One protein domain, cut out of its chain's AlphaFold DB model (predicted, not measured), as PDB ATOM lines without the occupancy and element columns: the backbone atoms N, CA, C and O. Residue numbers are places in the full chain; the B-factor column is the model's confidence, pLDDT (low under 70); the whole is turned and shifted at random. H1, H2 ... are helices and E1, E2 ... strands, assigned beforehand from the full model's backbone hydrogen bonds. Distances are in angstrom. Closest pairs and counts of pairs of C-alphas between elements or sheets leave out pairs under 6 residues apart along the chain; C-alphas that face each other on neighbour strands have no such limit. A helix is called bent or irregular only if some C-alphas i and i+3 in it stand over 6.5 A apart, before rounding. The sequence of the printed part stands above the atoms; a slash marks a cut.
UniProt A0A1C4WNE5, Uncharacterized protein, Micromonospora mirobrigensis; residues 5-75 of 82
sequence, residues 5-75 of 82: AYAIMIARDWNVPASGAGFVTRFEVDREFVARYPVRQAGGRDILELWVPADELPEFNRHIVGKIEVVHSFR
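Overview. This is residues 5 to 75 of the 82 residues of an uncharacterized protein of Micromonospora mirobrigensis (UniProt A0A1C4WNE5). Picture an open, loosely built frame: a long two-stranded ribbon, E1 with E4, runs along one side, the longest helix, H1, packs on one end of it, and the short helices H2 and H3 stand at the other end. From that second end a small hairpin, E2 with E3, slants back on the same side of the ribbon as H1 but apart from H1, and the middle of the frame is left empty. The printed part has 71 residues with three named helices and four named strands, in the order H1, E1, H2, E2, E3, H3, E4; the two sheets, E1 - E4 and E2 - E3, are each antiparallel, and the class is mixed, helices and strands. The whole is only just loose, close to compact, with a radius of gyration of the C-alphas of 13.8 A, and it spans 35 by 29 by 21 A.

Along the chain. Start with the ribbon: find C-alpha 22 at (-29.863, 19.677, -33.494), where E1, residues 22 to 29, begins; it is 22.5 A long and ends at C-alpha 29 at (-38.247, 13.147, -13.607). Its partner E4, residues 64 to 74, is the longest strand and measures 24.4 A from C-alpha 64 to C-alpha 74 at (-33.334, 20.075, -36.903). Before E1 you meet H1, residues 5 to 19, which begins at C-alpha 5 at (-38.682, 27.545, -26.931) and is 19.7 A long. H1 is neither bent nor irregular, but only just: C-alphas 13 and 16 are 6.4 A apart. After E1 comes H2, residues 31 to 34, 5.2 A. Further on are E2, residues 39 to 41, and E3, residues 48 to 50, each 7.0 A long. H3, residues 54 to 62, is 14.2 A long and irregular, with C-alphas 55 and 58 7.1 A apart.

Arrangement. Look first at E1 and E4, antiparallel neighbours with 161 degrees between their directions. The C-alphas of 22 and 74 face each other at 4.9 A, and those of 29 and 64 at 4.4 A. N 22 and O 74, at 3.0 A, and N 65 and O 28, at 2.9 A, are within hydrogen-bond range. E4 bends by 67 degrees at residue 67. Moving to H1, you find 9 pairs of C-alphas within 8 A of E1, the closest being those of Ala 11 and Gly 22, 4.3 A apart. H1 has 4 such pairs with E4, the closest being those of Arg 12 and Phe 74, at 5.9 A. H2 and H3 are close but not clearly touching; their closest C-alphas, those of Val 34 and Phe 60, are 7.9 A apart. E1 and H3 are only just apart, at 8.3 A. E2 and E3 form an antiparallel hairpin at 143 degrees, with N 40 and O 49 at 2.8 A within hydrogen-bond range. E1 and E3 are apart, and H1 is apart from E3 and H3. In the helix backbones, 8 of 11 O i to N i+4 pairs are within range in H1 and 2 of 5 in H3, which has 4 of 6 O i to N i+3 pairs within range; H2 is too short for an O i to N i+4 pair.

Size, cuts and confidence. The two C-alphas farthest apart are those of Pro 17 and Glu 32, 37.3 A. The printed part runs from residue 5 to 75 with no cut. Five links are tight; E2 to E3, with 6 residues between them, is short but not tight, and no link is long. The mean pLDDT of the printed part is 93.7; look at Arg 45, in the link from E2 to E3, for the one printed residue under 70.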
ATOM      1  N   ALA A   5     -38.993  26.593 -25.864       92.12
ATOM      2  CA  ALA A   5     -38.682  27.545 -26.931       92.12
ATOM      3  C   ALA A   5     -37.188  27.895 -26.959       92.12
ATOM      4  O   ALA A   5     -36.584  28.022 -28.025       92.12
ATOM      5  N   TYR A   6     -36.571  27.986 -25.780       90.44
ATOM      6  CA  TYR A   6     -35.137  28.221 -25.680       90.44
ATOM      7  C   TYR A   6     -34.309  26.986 -26.076       90.44
ATOM      8  O   TYR A   6     -33.307  27.116 -26.778       90.44
ATOM      9  N   ALA A   7     -34.750  25.778 -25.707       94.25
ATOM     10  CA  ALA A   7     -34.108  24.542 -26.158       94.25
ATOM     11  C   ALA A   7     -34.151  24.398 -27.693       94.25
ATOM     12  O   ALA A   7     -33.155  24.008 -28.300       94.25
ATOM     13  N   ILE A   8     -35.271  24.777 -28.320       95.44
ATOM     14  CA  ILE A   8     -35.417  24.856 -29.780       95.44
ATOM     15  C   ILE A   8     -34.421  25.849 -30.377       95.44
ATOM     16  O   ILE A   8     -33.735  25.503 -31.336       95.44
ATOM     17  N   MET A   9     -34.318  27.057 -29.813       93.81
ATOM     18  CA  MET A   9     -33.378  28.075 -30.289       93.81
ATOM     19  C   MET A   9     -31.937  27.553 -30.259       93.81
ATOM     20  O   MET A   9     -31.250  27.634 -31.270       93.81
ATOM     21  N   ILE A  10     -31.491  26.943 -29.154       93.19
ATOM     22  CA  ILE A  10     -30.147  26.343 -29.079       93.19
ATOM     23  C   ILE A  10     -29.979  25.252 -30.140       93.19
ATOM     24  O   ILE A  10     -28.989  25.247 -30.874       93.19
ATOM     25  N   ALA A  11     -30.931  24.322 -30.235       96.62
ATOM     26  CA  ALA A  11     -30.829  23.205 -31.164       96.62
ATOM     27  C   ALA A  11     -30.750  23.683 -32.624       96.62
ATOM     28  O   ALA A  11     -29.893  23.216 -33.371       96.62
ATOM     29  N   ARG A  12     -31.611  24.623 -33.020       96.25
ATOM     30  CA  ARG A  12     -31.707  25.139 -34.389       96.25
ATOM     31  C   ARG A  12     -30.586  26.117 -34.725       96.25
ATOM     32  O   ARG A  12     -29.944  25.968 -35.756       96.25
ATOM     33  N   ASP A  13     -30.357  27.111 -33.874       95.06
ATOM     34  CA  ASP A  13     -29.521  28.262 -34.226       95.06
ATOM     35  C   ASP A  13     -28.054  28.047 -33.860       95.06
ATOM     36  O   ASP A  13     -27.184  28.685 -34.449       95.06
ATOM     37  N   TRP A  14     -27.754  27.174 -32.889       94.75
ATOM     38  CA  TRP A  14     -26.382  26.942 -32.420       94.75
ATOM     39  C   TRP A  14     -25.888  25.532 -32.758       94.75
ATOM     40  O   TRP A  14     -24.822  25.389 -33.356       94.75
ATOM     41  N   ASN A  15     -26.661  24.484 -32.442       96.31
ATOM     42  CA  ASN A  15     -26.204  23.103 -32.638       96.31
ATOM     43  C   ASN A  15     -26.201  22.686 -34.114       96.31
ATOM     44  O   ASN A  15     -25.246  22.043 -34.545       96.31
ATOM     45  N   VAL A  16     -27.207  23.066 -34.916       97.12
ATOM     46  CA  VAL A  16     -27.193  22.748 -36.357       97.12
ATOM     47  C   VAL A  16     -25.969  23.354 -37.057       97.12
ATOM     48  O   VAL A  16     -25.254  22.580 -37.695       97.12
ATOM     49  N   PRO A  17     -25.643  24.657 -36.922       95.94
ATOM     50  CA  PRO A  17     -24.432  25.202 -37.540       95.94
ATOM     51  C   PRO A  17     -23.131  24.585 -37.009       95.94
ATOM     52  O   PRO A  17     -22.193  24.395 -37.777       95.94
ATOM     53  N   ALA A  18     -23.061  24.259 -35.712       96.25
ATOM     54  CA  ALA A  18     -21.840  23.745 -35.090       96.25
ATOM     55  C   ALA A  18     -21.611  22.237 -35.300       96.25
ATOM     56  O   ALA A  18     -20.476  21.772 -35.225       96.25
ATOM     57  N   SER A  19     -22.670  21.450 -35.491       96.19
ATOM     58  CA  SER A  19     -22.611  19.978 -35.441       96.19
ATOM     59  C   SER A  19     -23.377  19.279 -36.567       96.19
ATOM     60  O   SER A  19     -23.369  18.053 -36.637       96.19
ATOM     61  N   GLY A  20     -24.040  20.023 -37.457       95.44
ATOM     62  CA  GLY A  20     -24.765  19.473 -38.605       95.44
ATOM     63  C   GLY A  20     -26.113  18.828 -38.269       95.44
ATOM     64  O   GLY A  20     -26.760  18.282 -39.158       95.44
ATOM     65  N   ALA A  21     -26.552  18.876 -37.012       96.62
ATOM     66  CA  ALA A  21     -27.898  18.514 -36.572       96.62
ATOM     67  C   ALA A  21     -28.161  19.079 -35.169       96.62
ATOM     68  O   ALA A  21     -27.234  19.307 -34.393       96.62
ATOM     69  N   GLY A  22     -29.434  19.260 -34.824       97.31
ATOM     70  CA  GLY A  22     -29.863  19.677 -33.494       97.31
ATOM     71  C   GLY A  22     -31.097  18.902 -33.059       97.31
ATOM     72  O   GLY A  22     -32.002  18.672 -33.857       97.31
ATOM     73  N   PHE A  23     -31.153  18.509 -31.789       97.38
ATOM     74  CA  PHE A  23     -32.282  17.769 -31.232       97.38
ATOM     75  C   PHE A  23     -32.711  18.390 -29.911       97.38
ATOM     76  O   PHE A  23     -31.866  18.800 -29.113       97.38
ATOM     77  N   VAL A  24     -34.017  18.416 -29.670       97.88
ATOM     78  CA  VAL A  24     -34.582  18.710 -28.352       97.88
ATOM     79  C   VAL A  24     -35.157  17.418 -27.808       97.88
ATOM     80  O   VAL A  24     -36.037  16.820 -28.433       97.88
ATOM     81  N   THR A  25     -34.657  16.988 -26.652       97.31
ATOM     82  CA  THR A  25     -35.203  15.846 -25.923       97.31
ATOM     83  C   THR A  25     -36.033  16.306 -24.734       97.31
ATOM     84  O   THR A  25     -35.704  17.285 -24.062       97.31
ATOM     85  N   ARG A  26     -37.117  15.581 -24.470       97.25
ATOM     86  CA  ARG A  26     -37.964  15.744 -23.291       97.25
ATOM     87  C   ARG A  26     -37.986  14.437 -22.520       97.25
ATOM     88  O   ARG A  26     -38.047  13.363 -23.111       97.25
ATOM     89  N   PHE A  27     -37.939  14.542 -21.204       96.69
ATOM     90  CA  PHE A  27     -38.086  13.416 -20.298       96.69
ATOM     91  C   PHE A  27     -38.771  13.885 -19.020       96.69
ATOM     92  O   PHE A  27     -38.749  15.075 -18.693       96.69
ATOM     93  N   GLU A  28     -39.383  12.944 -18.317       96.56
ATOM     94  CA  GLU A  28     -39.992  13.182 -17.017       96.56
ATOM     95  C   GLU A  28     -39.016  12.758 -15.918       96.56
ATOM     96  O   GLU A  28     -38.200  11.854 -16.094       96.56
ATOM     97  N   VAL A  29     -39.074  13.437 -14.780       96.38
ATOM     98  CA  VAL A  29     -38.247  13.147 -13.607       96.38
ATOM     99  C   VAL A  29     -39.133  13.206 -12.373       96.38
ATOM    100  O   VAL A  29     -40.079  13.997 -12.334       96.38
ATOM    101  N   ASP A  30     -38.838  12.371 -11.380       96.75
ATOM    102  CA  ASP A  30     -39.546  12.408 -10.105       96.75
ATOM    103  C   ASP A  30     -39.540  13.828  -9.507       96.75
ATOM    104  O   ASP A  30     -38.495  14.472  -9.350       96.75
ATOM    105  N   ARG A  31     -40.740  14.341  -9.204       94.19
ATOM    106  CA  ARG A  31     -40.936  15.738  -8.802       94.19
ATOM    107  C   ARG A  31     -40.361  16.034  -7.420       94.19
ATOM    108  O   ARG A  31     -39.852  17.134  -7.205       94.19
ATOM    109  N   GLU A  32     -40.490  15.104  -6.481       95.56
ATOM    110  CA  GLU A  32     -40.019  15.301  -5.110       95.56
ATOM    111  C   GLU A  32     -38.494  15.285  -5.074       95.56
ATOM    112  O   GLU A  32     -37.871  16.165  -4.477       95.56
ATOM    113  N   PHE A  33     -37.892  14.352  -5.807       95.88
ATOM    114  CA  PHE A  33     -36.458  14.278  -5.999       95.88
ATOM    115  C   PHE A  33     -35.905  15.532  -6.685       95.88
ATOM    116  O   PHE A  33     -34.953  16.135  -6.190       95.88
ATOM    117  N   VAL A  34     -36.490  15.969  -7.808       95.19
ATOM    118  CA  VAL A  34     -35.928  17.077  -8.599       95.19
ATOM    119  C   VAL A  34     -36.021  18.433  -7.887       95.19
ATOM    120  O   VAL A  34     -35.198  19.315  -8.137       95.19
ATOM    121  N   ALA A  35     -36.976  18.597  -6.965       94.94
ATOM    122  CA  ALA A  35     -37.181  19.833  -6.207       94.94
ATOM    123  C   ALA A  35     -35.982  20.226  -5.322       94.94
ATOM    124  O   ALA A  35     -35.895  21.375  -4.888       94.94
ATOM    125  N   ARG A  36     -35.045  19.300  -5.072       94.88
ATOM    126  CA  ARG A  36     -33.820  19.566  -4.303       94.88
ATOM    127  C   ARG A  36     -32.794  20.420  -5.051       94.88
ATOM    128  O   ARG A  36     -31.921  21.008  -4.417       94.88
ATOM    129  N   TYR A  37     -32.873  20.482  -6.381       94.88
ATOM    130  CA  TYR A  37     -31.895  21.199  -7.193       94.88
ATOM    131  C   TYR A  37     -32.341  22.635  -7.479       94.88
ATOM    132  O   TYR A  37     -33.515  22.882  -7.768       94.88
ATOM    133  N   PRO A  38     -31.417  23.607  -7.447       92.31
ATOM    134  CA  PRO A  38     -31.762  24.990  -7.709       92.31
ATOM    135  C   PRO A  38     -32.119  25.207  -9.181       92.31
ATOM    136  O   PRO A  38     -31.402  24.779 -10.089       92.31
ATOM    137  N   VAL A  39     -33.185  25.975  -9.405       91.50
ATOM    138  CA  VAL A  39     -33.436  26.615 -10.696       91.50
ATOM    139  C   VAL A  39     -32.626  27.906 -10.761       91.50
ATOM    140  O   VAL A  39     -32.682  28.739  -9.853       91.50
ATOM    141  N   ARG A  40     -31.856  28.074 -11.829       88.62
ATOM    142  CA  ARG A  40     -31.003  29.238 -12.072       88.62
ATOM    143  C   ARG A  40     -31.350  29.872 -13.409       88.62
ATOM    144  O   ARG A  40     -31.749  29.186 -14.346       88.62
ATOM    145  N   GLN A  41     -31.182  31.188 -13.477       85.81
ATOM    146  CA  GLN A  41     -31.164  31.906 -14.744       85.81
ATOM    147  C   GLN A  41     -29.746  31.837 -15.314       85.81
ATOM    148  O   GLN A  41     -28.812  32.301 -14.660       85.81
ATOM    149  N   ALA A  42     -29.580  31.243 -16.493       77.19
ATOM    150  CA  ALA A  42     -28.285  31.109 -17.154       77.19
ATOM    151  C   ALA A  42     -28.237  31.986 -18.414       77.19
ATOM    152  O   ALA A  42     -28.836  31.666 -19.430       77.19
ATOM    153  N   GLY A  43     -27.517  33.110 -18.370       75.81
ATOM    154  CA  GLY A  43     -27.456  34.059 -19.490       75.81
ATOM    155  C   GLY A  43     -28.592  35.094 -19.469       75.81
ATOM    156  O   GLY A  43     -28.728  35.839 -18.501       75.81
ATOM    157  N   GLY A  44     -29.356  35.200 -20.561       73.19
ATOM    158  CA  GLY A  44     -30.523  36.082 -20.700       73.19
ATOM    159  C   GLY A  44     -31.696  35.745 -19.762       73.19
ATOM    160  O   GLY A  44     -31.785  34.650 -19.215       73.19
ATOM    161  N   ARG A  45     -32.618  36.707 -19.593       66.75
ATOM    162  CA  ARG A  45     -33.678  36.697 -18.558       66.75
ATOM    163  C   ARG A  45     -34.619  35.481 -18.593       66.75
ATOM    164  O   ARG A  45     -35.125  35.097 -17.546       66.75
ATOM    165  N   ASP A  46     -34.815  34.866 -19.757       71.31
ATOM    166  CA  ASP A  46     -35.805  33.793 -19.954       71.31
ATOM    167  C   ASP A  46     -35.201  32.378 -19.970       71.31
ATOM    168  O   ASP A  46     -35.879  31.394 -20.290       71.31
ATOM    169  N   ILE A  47     -33.916  32.260 -19.625       81.19
ATOM    170  CA  ILE A  47     -33.182  30.996 -19.671       81.19
ATOM    171  C   ILE A  47     -33.158  30.380 -18.281       81.19
ATOM    172  O   ILE A  47     -32.265  30.648 -17.482       81.19
ATOM    173  N   LEU A  48     -34.157  29.552 -17.990       87.25
ATOM    174  CA  LEU A  48     -34.231  28.802 -16.741       87.25
ATOM    175  C   LEU A  48     -33.651  27.396 -16.904       87.25
ATOM    176  O   LEU A  48     -34.077  26.601 -17.752       87.25
ATOM    177  N   GLU A  49     -32.713  27.073 -16.028       89.88
ATOM    178  CA  GLU A  49     -32.028  25.793 -15.975       89.88
ATOM    179  C   GLU A  49     -32.113  25.195 -14.580       89.88
ATOM    180  O   GLU A  49     -31.991  25.891 -13.576       89.88
ATOM    181  N   LEU A  50     -32.279  23.879 -14.525       92.81
ATOM    182  CA  LEU A  50     -32.087  23.112 -13.309       92.81
ATOM    183  C   LEU A  50     -30.606  22.744 -13.206       92.81
ATOM    184  O   LEU A  50     -30.068  22.138 -14.133       92.81
ATOM    185  N   TRP A  51     -29.949  23.117 -12.113       93.62
ATOM    186  CA  TRP A  51     -28.519  22.876 -11.929       93.62
ATOM    187  C   TRP A  51     -28.288  21.668 -11.023       93.62
ATOM    188  O   TRP A  51     -28.577  21.715  -9.830       93.62
ATOM    189  N   VAL A  52     -27.746  20.596 -11.599       94.75
ATOM    190  CA  VAL A  52     -27.438  19.336 -10.910       94.75
ATOM    191  C   VAL A  52     -25.919  19.227 -10.745       94.75
ATOM    192  O   VAL A  52     -25.207  19.383 -11.742       94.75
ATOM    193  N   PRO A  53     -25.395  18.979  -9.529       95.88
ATOM    194  CA  PRO A  53     -23.977  18.692  -9.333       95.88
ATOM    195  C   PRO A  53     -23.519  17.511 -10.198       95.88
ATOM    196  O   PRO A  53     -24.242  16.529 -10.361       95.88
ATOM    197  N   ALA A  54     -22.321  17.606 -10.777       96.38
ATOM    198  CA  ALA A  54     -21.837  16.614 -11.740       96.38
ATOM    199  C   ALA A  54     -21.720  15.200 -11.135       96.38
ATOM    200  O   ALA A  54     -21.988  14.206 -11.805       96.38
ATOM    201  N   ASP A  55     -21.355  15.120  -9.859       97.38
ATOM    202  CA  ASP A  55     -21.267  13.906  -9.049       97.38
ATOM    203  C   ASP A  55     -22.634  13.287  -8.713       97.38
ATOM    204  O   ASP A  55     -22.715  12.085  -8.464       97.38
ATOM    205  N   GLU A  56     -23.719  14.060  -8.791       97.06
ATOM    206  CA  GLU A  56     -25.088  13.581  -8.575       97.06
ATOM    207  C   GLU A  56     -25.804  13.150  -9.866       97.06
ATOM    208  O   GLU A  56     -26.892  12.575  -9.799       97.06
ATOM    209  N   LEU A  57     -25.206  13.357 -11.047       96.31
ATOM    210  CA  LEU A  57     -25.796  12.944 -12.329       96.31
ATOM    211  C   LEU A  57     -26.162  11.448 -12.403       96.31
ATOM    212  O   LEU A  57     -27.227  11.140 -12.948       96.31
ATOM    213  N   PRO A  58     -25.359  10.502 -11.865       97.75
ATOM    214  CA  PRO A  58     -25.753   9.096 -11.839       97.75
ATOM    215  C   PRO A  58     -27.050   8.862 -11.066       97.75
ATOM    216  O   PRO A  58     -27.884   8.082 -11.518       97.75
ATOM    217  N   GLU A  59     -27.240   9.548  -9.937       97.75
ATOM    218  CA  GLU A  59     -28.474   9.453  -9.160       97.75
ATOM    219  C   GLU A  59     -29.620  10.151  -9.893       97.75
ATOM    220  O   GLU A  59     -30.684   9.564 -10.050       97.75
ATOM    221  N   PHE A  60     -29.394  11.343 -10.452       97.50
ATOM    222  CA  PHE A  60     -30.395  12.046 -11.255       97.50
ATOM    223  C   PHE A  60     -30.979  11.175 -12.373       97.50
ATOM    224  O   PHE A  60     -32.197  11.097 -12.523       97.50
ATOM    225  N   ASN A  61     -30.124  10.463 -13.109       96.56
ATOM    226  CA  ASN A  61     -30.553   9.599 -14.206       96.56
ATOM    227  C   ASN A  61     -31.431   8.426 -13.751       96.56
ATOM    228  O   ASN A  61     -32.243   7.944 -14.536       96.56
ATOM    229  N   ARG A  62     -31.300   7.967 -12.499       97.19
ATOM    230  CA  ARG A  62     -32.154   6.904 -11.939       97.19
ATOM    231  C   ARG A  62     -33.575   7.375 -11.658       97.19
ATOM    232  O   ARG A  62     -34.478   6.546 -11.633       97.19
ATOM    233  N   HIS A  63     -33.760   8.680 -11.464       97.88
ATOM    234  CA  HIS A  63     -35.062   9.307 -11.226       97.88
ATOM    235  C   HIS A  63     -35.719   9.828 -12.504       97.88
ATOM    236  O   HIS A  63     -36.808  10.394 -12.432       97.88
ATOM    237  N   ILE A  64     -35.098   9.631 -13.675       97.50
ATOM    238  CA  ILE A  64     -35.789   9.806 -14.954       97.50
ATOM    239  C   ILE A  64     -36.844   8.707 -15.060       97.50
ATOM    240  O   ILE A  64     -36.534   7.516 -14.996       97.50
ATOM    241  N   VAL A  65     -38.094   9.116 -15.233       96.81
ATOM    242  CA  VAL A  65     -39.241   8.219 -15.337       96.81
ATOM    243  C   VAL A  65     -39.788   8.231 -16.759       96.81
ATOM    244  O   VAL A  65     -39.746   9.235 -17.469       96.81
ATOM    245  N   GLY A  66     -40.295   7.083 -17.204       95.81
ATOM    246  CA  GLY A  66     -40.842   6.947 -18.549       95.81
ATOM    247  C   GLY A  66     -39.769   6.971 -19.642       95.81
ATOM    248  O   GLY A  66     -38.723   6.335 -19.524       95.81
ATOM    249  N   LYS A  67     -40.077   7.633 -20.760       96.62
ATOM    250  CA  LYS A  67     -39.233   7.651 -21.962       96.62
ATOM    251  C   LYS A  67     -38.514   8.984 -22.105       96.62
ATOM    252  O   LYS A  67     -39.051  10.034 -21.767       96.62
ATOM    253  N   ILE A  68     -37.330   8.926 -22.705       97.81
ATOM    254  CA  ILE A  68     -36.685  10.099 -23.288       97.81
ATOM    255  C   ILE A  68     -37.169  10.197 -24.733       97.81
ATOM    256  O   ILE A  68     -36.940   9.293 -25.537       97.81
ATOM    257  N   GLU A  69     -37.860  11.282 -25.051       98.00
ATOM    258  CA  GLU A  69     -38.464  11.520 -26.357       98.00
ATOM    259  C   GLU A  69     -37.699  12.611 -27.093       98.00
ATOM    260  O   GLU A  69     -37.386  13.649 -26.514       98.00
ATOM    261  N   VAL A  70     -37.438  12.419 -28.385       98.12
ATOM    262  CA  VAL A  70     -37.042  13.525 -29.261       98.12
ATOM    263  C   VAL A  70     -38.316  14.257 -29.668       98.12
ATOM    264  O   VAL A  70     -39.146  13.696 -30.376       98.12
ATOM    265  N   VAL A  71     -38.470  15.498 -29.214       97.94
ATOM    266  CA  VAL A  71     -39.656  16.323 -29.494       97.94
ATOM    267  C   VAL A  71     -39.432  17.296 -30.652       97.94
ATOM    268  O   VAL A  71     -40.386  17.642 -31.337       97.94
ATOM    269  N   HIS A  72     -38.173  17.659 -30.936       98.06
ATOM    270  CA  HIS A  72     -37.792  18.422 -32.130       98.06
ATOM    271  C   HIS A  72     -36.506  17.878 -32.738       98.06
ATOM    272  O   HIS A  72     -35.574  17.511 -32.020       98.06
ATOM    273  N   SER A  73     -36.450  17.858 -34.067       97.88
ATOM    274  CA  SER A  73     -35.260  17.507 -34.843       97.88
ATOM    275  C   SER A  73     -35.013  18.577 -35.895       97.88
ATOM    276  O   SER A  73     -35.907  18.896 -36.674       97.88
ATOM    277  N   PHE A  74     -33.789  19.085 -35.942       97.00
ATOM    278  CA  PHE A  74     -33.334  20.075 -36.903       97.00
ATOM    279  C   PHE A  74     -32.149  19.510 -37.678       97.00
ATOM    280  O   PHE A  74     -31.263  18.856 -37.118       97.00
ATOM    281  N   ARG A  75     -32.135  19.774 -38.977       95.06
ATOM    282  CA  ARG A  75     -31.037  19.458 -39.886       95.06
ATOM    283  C   ARG A  75     -30.725  20.712 -40.701       95.06
ATOM    284  O   ARG A  75     -31.594  21.578 -40.783       95.06
TER     285      ARG A  75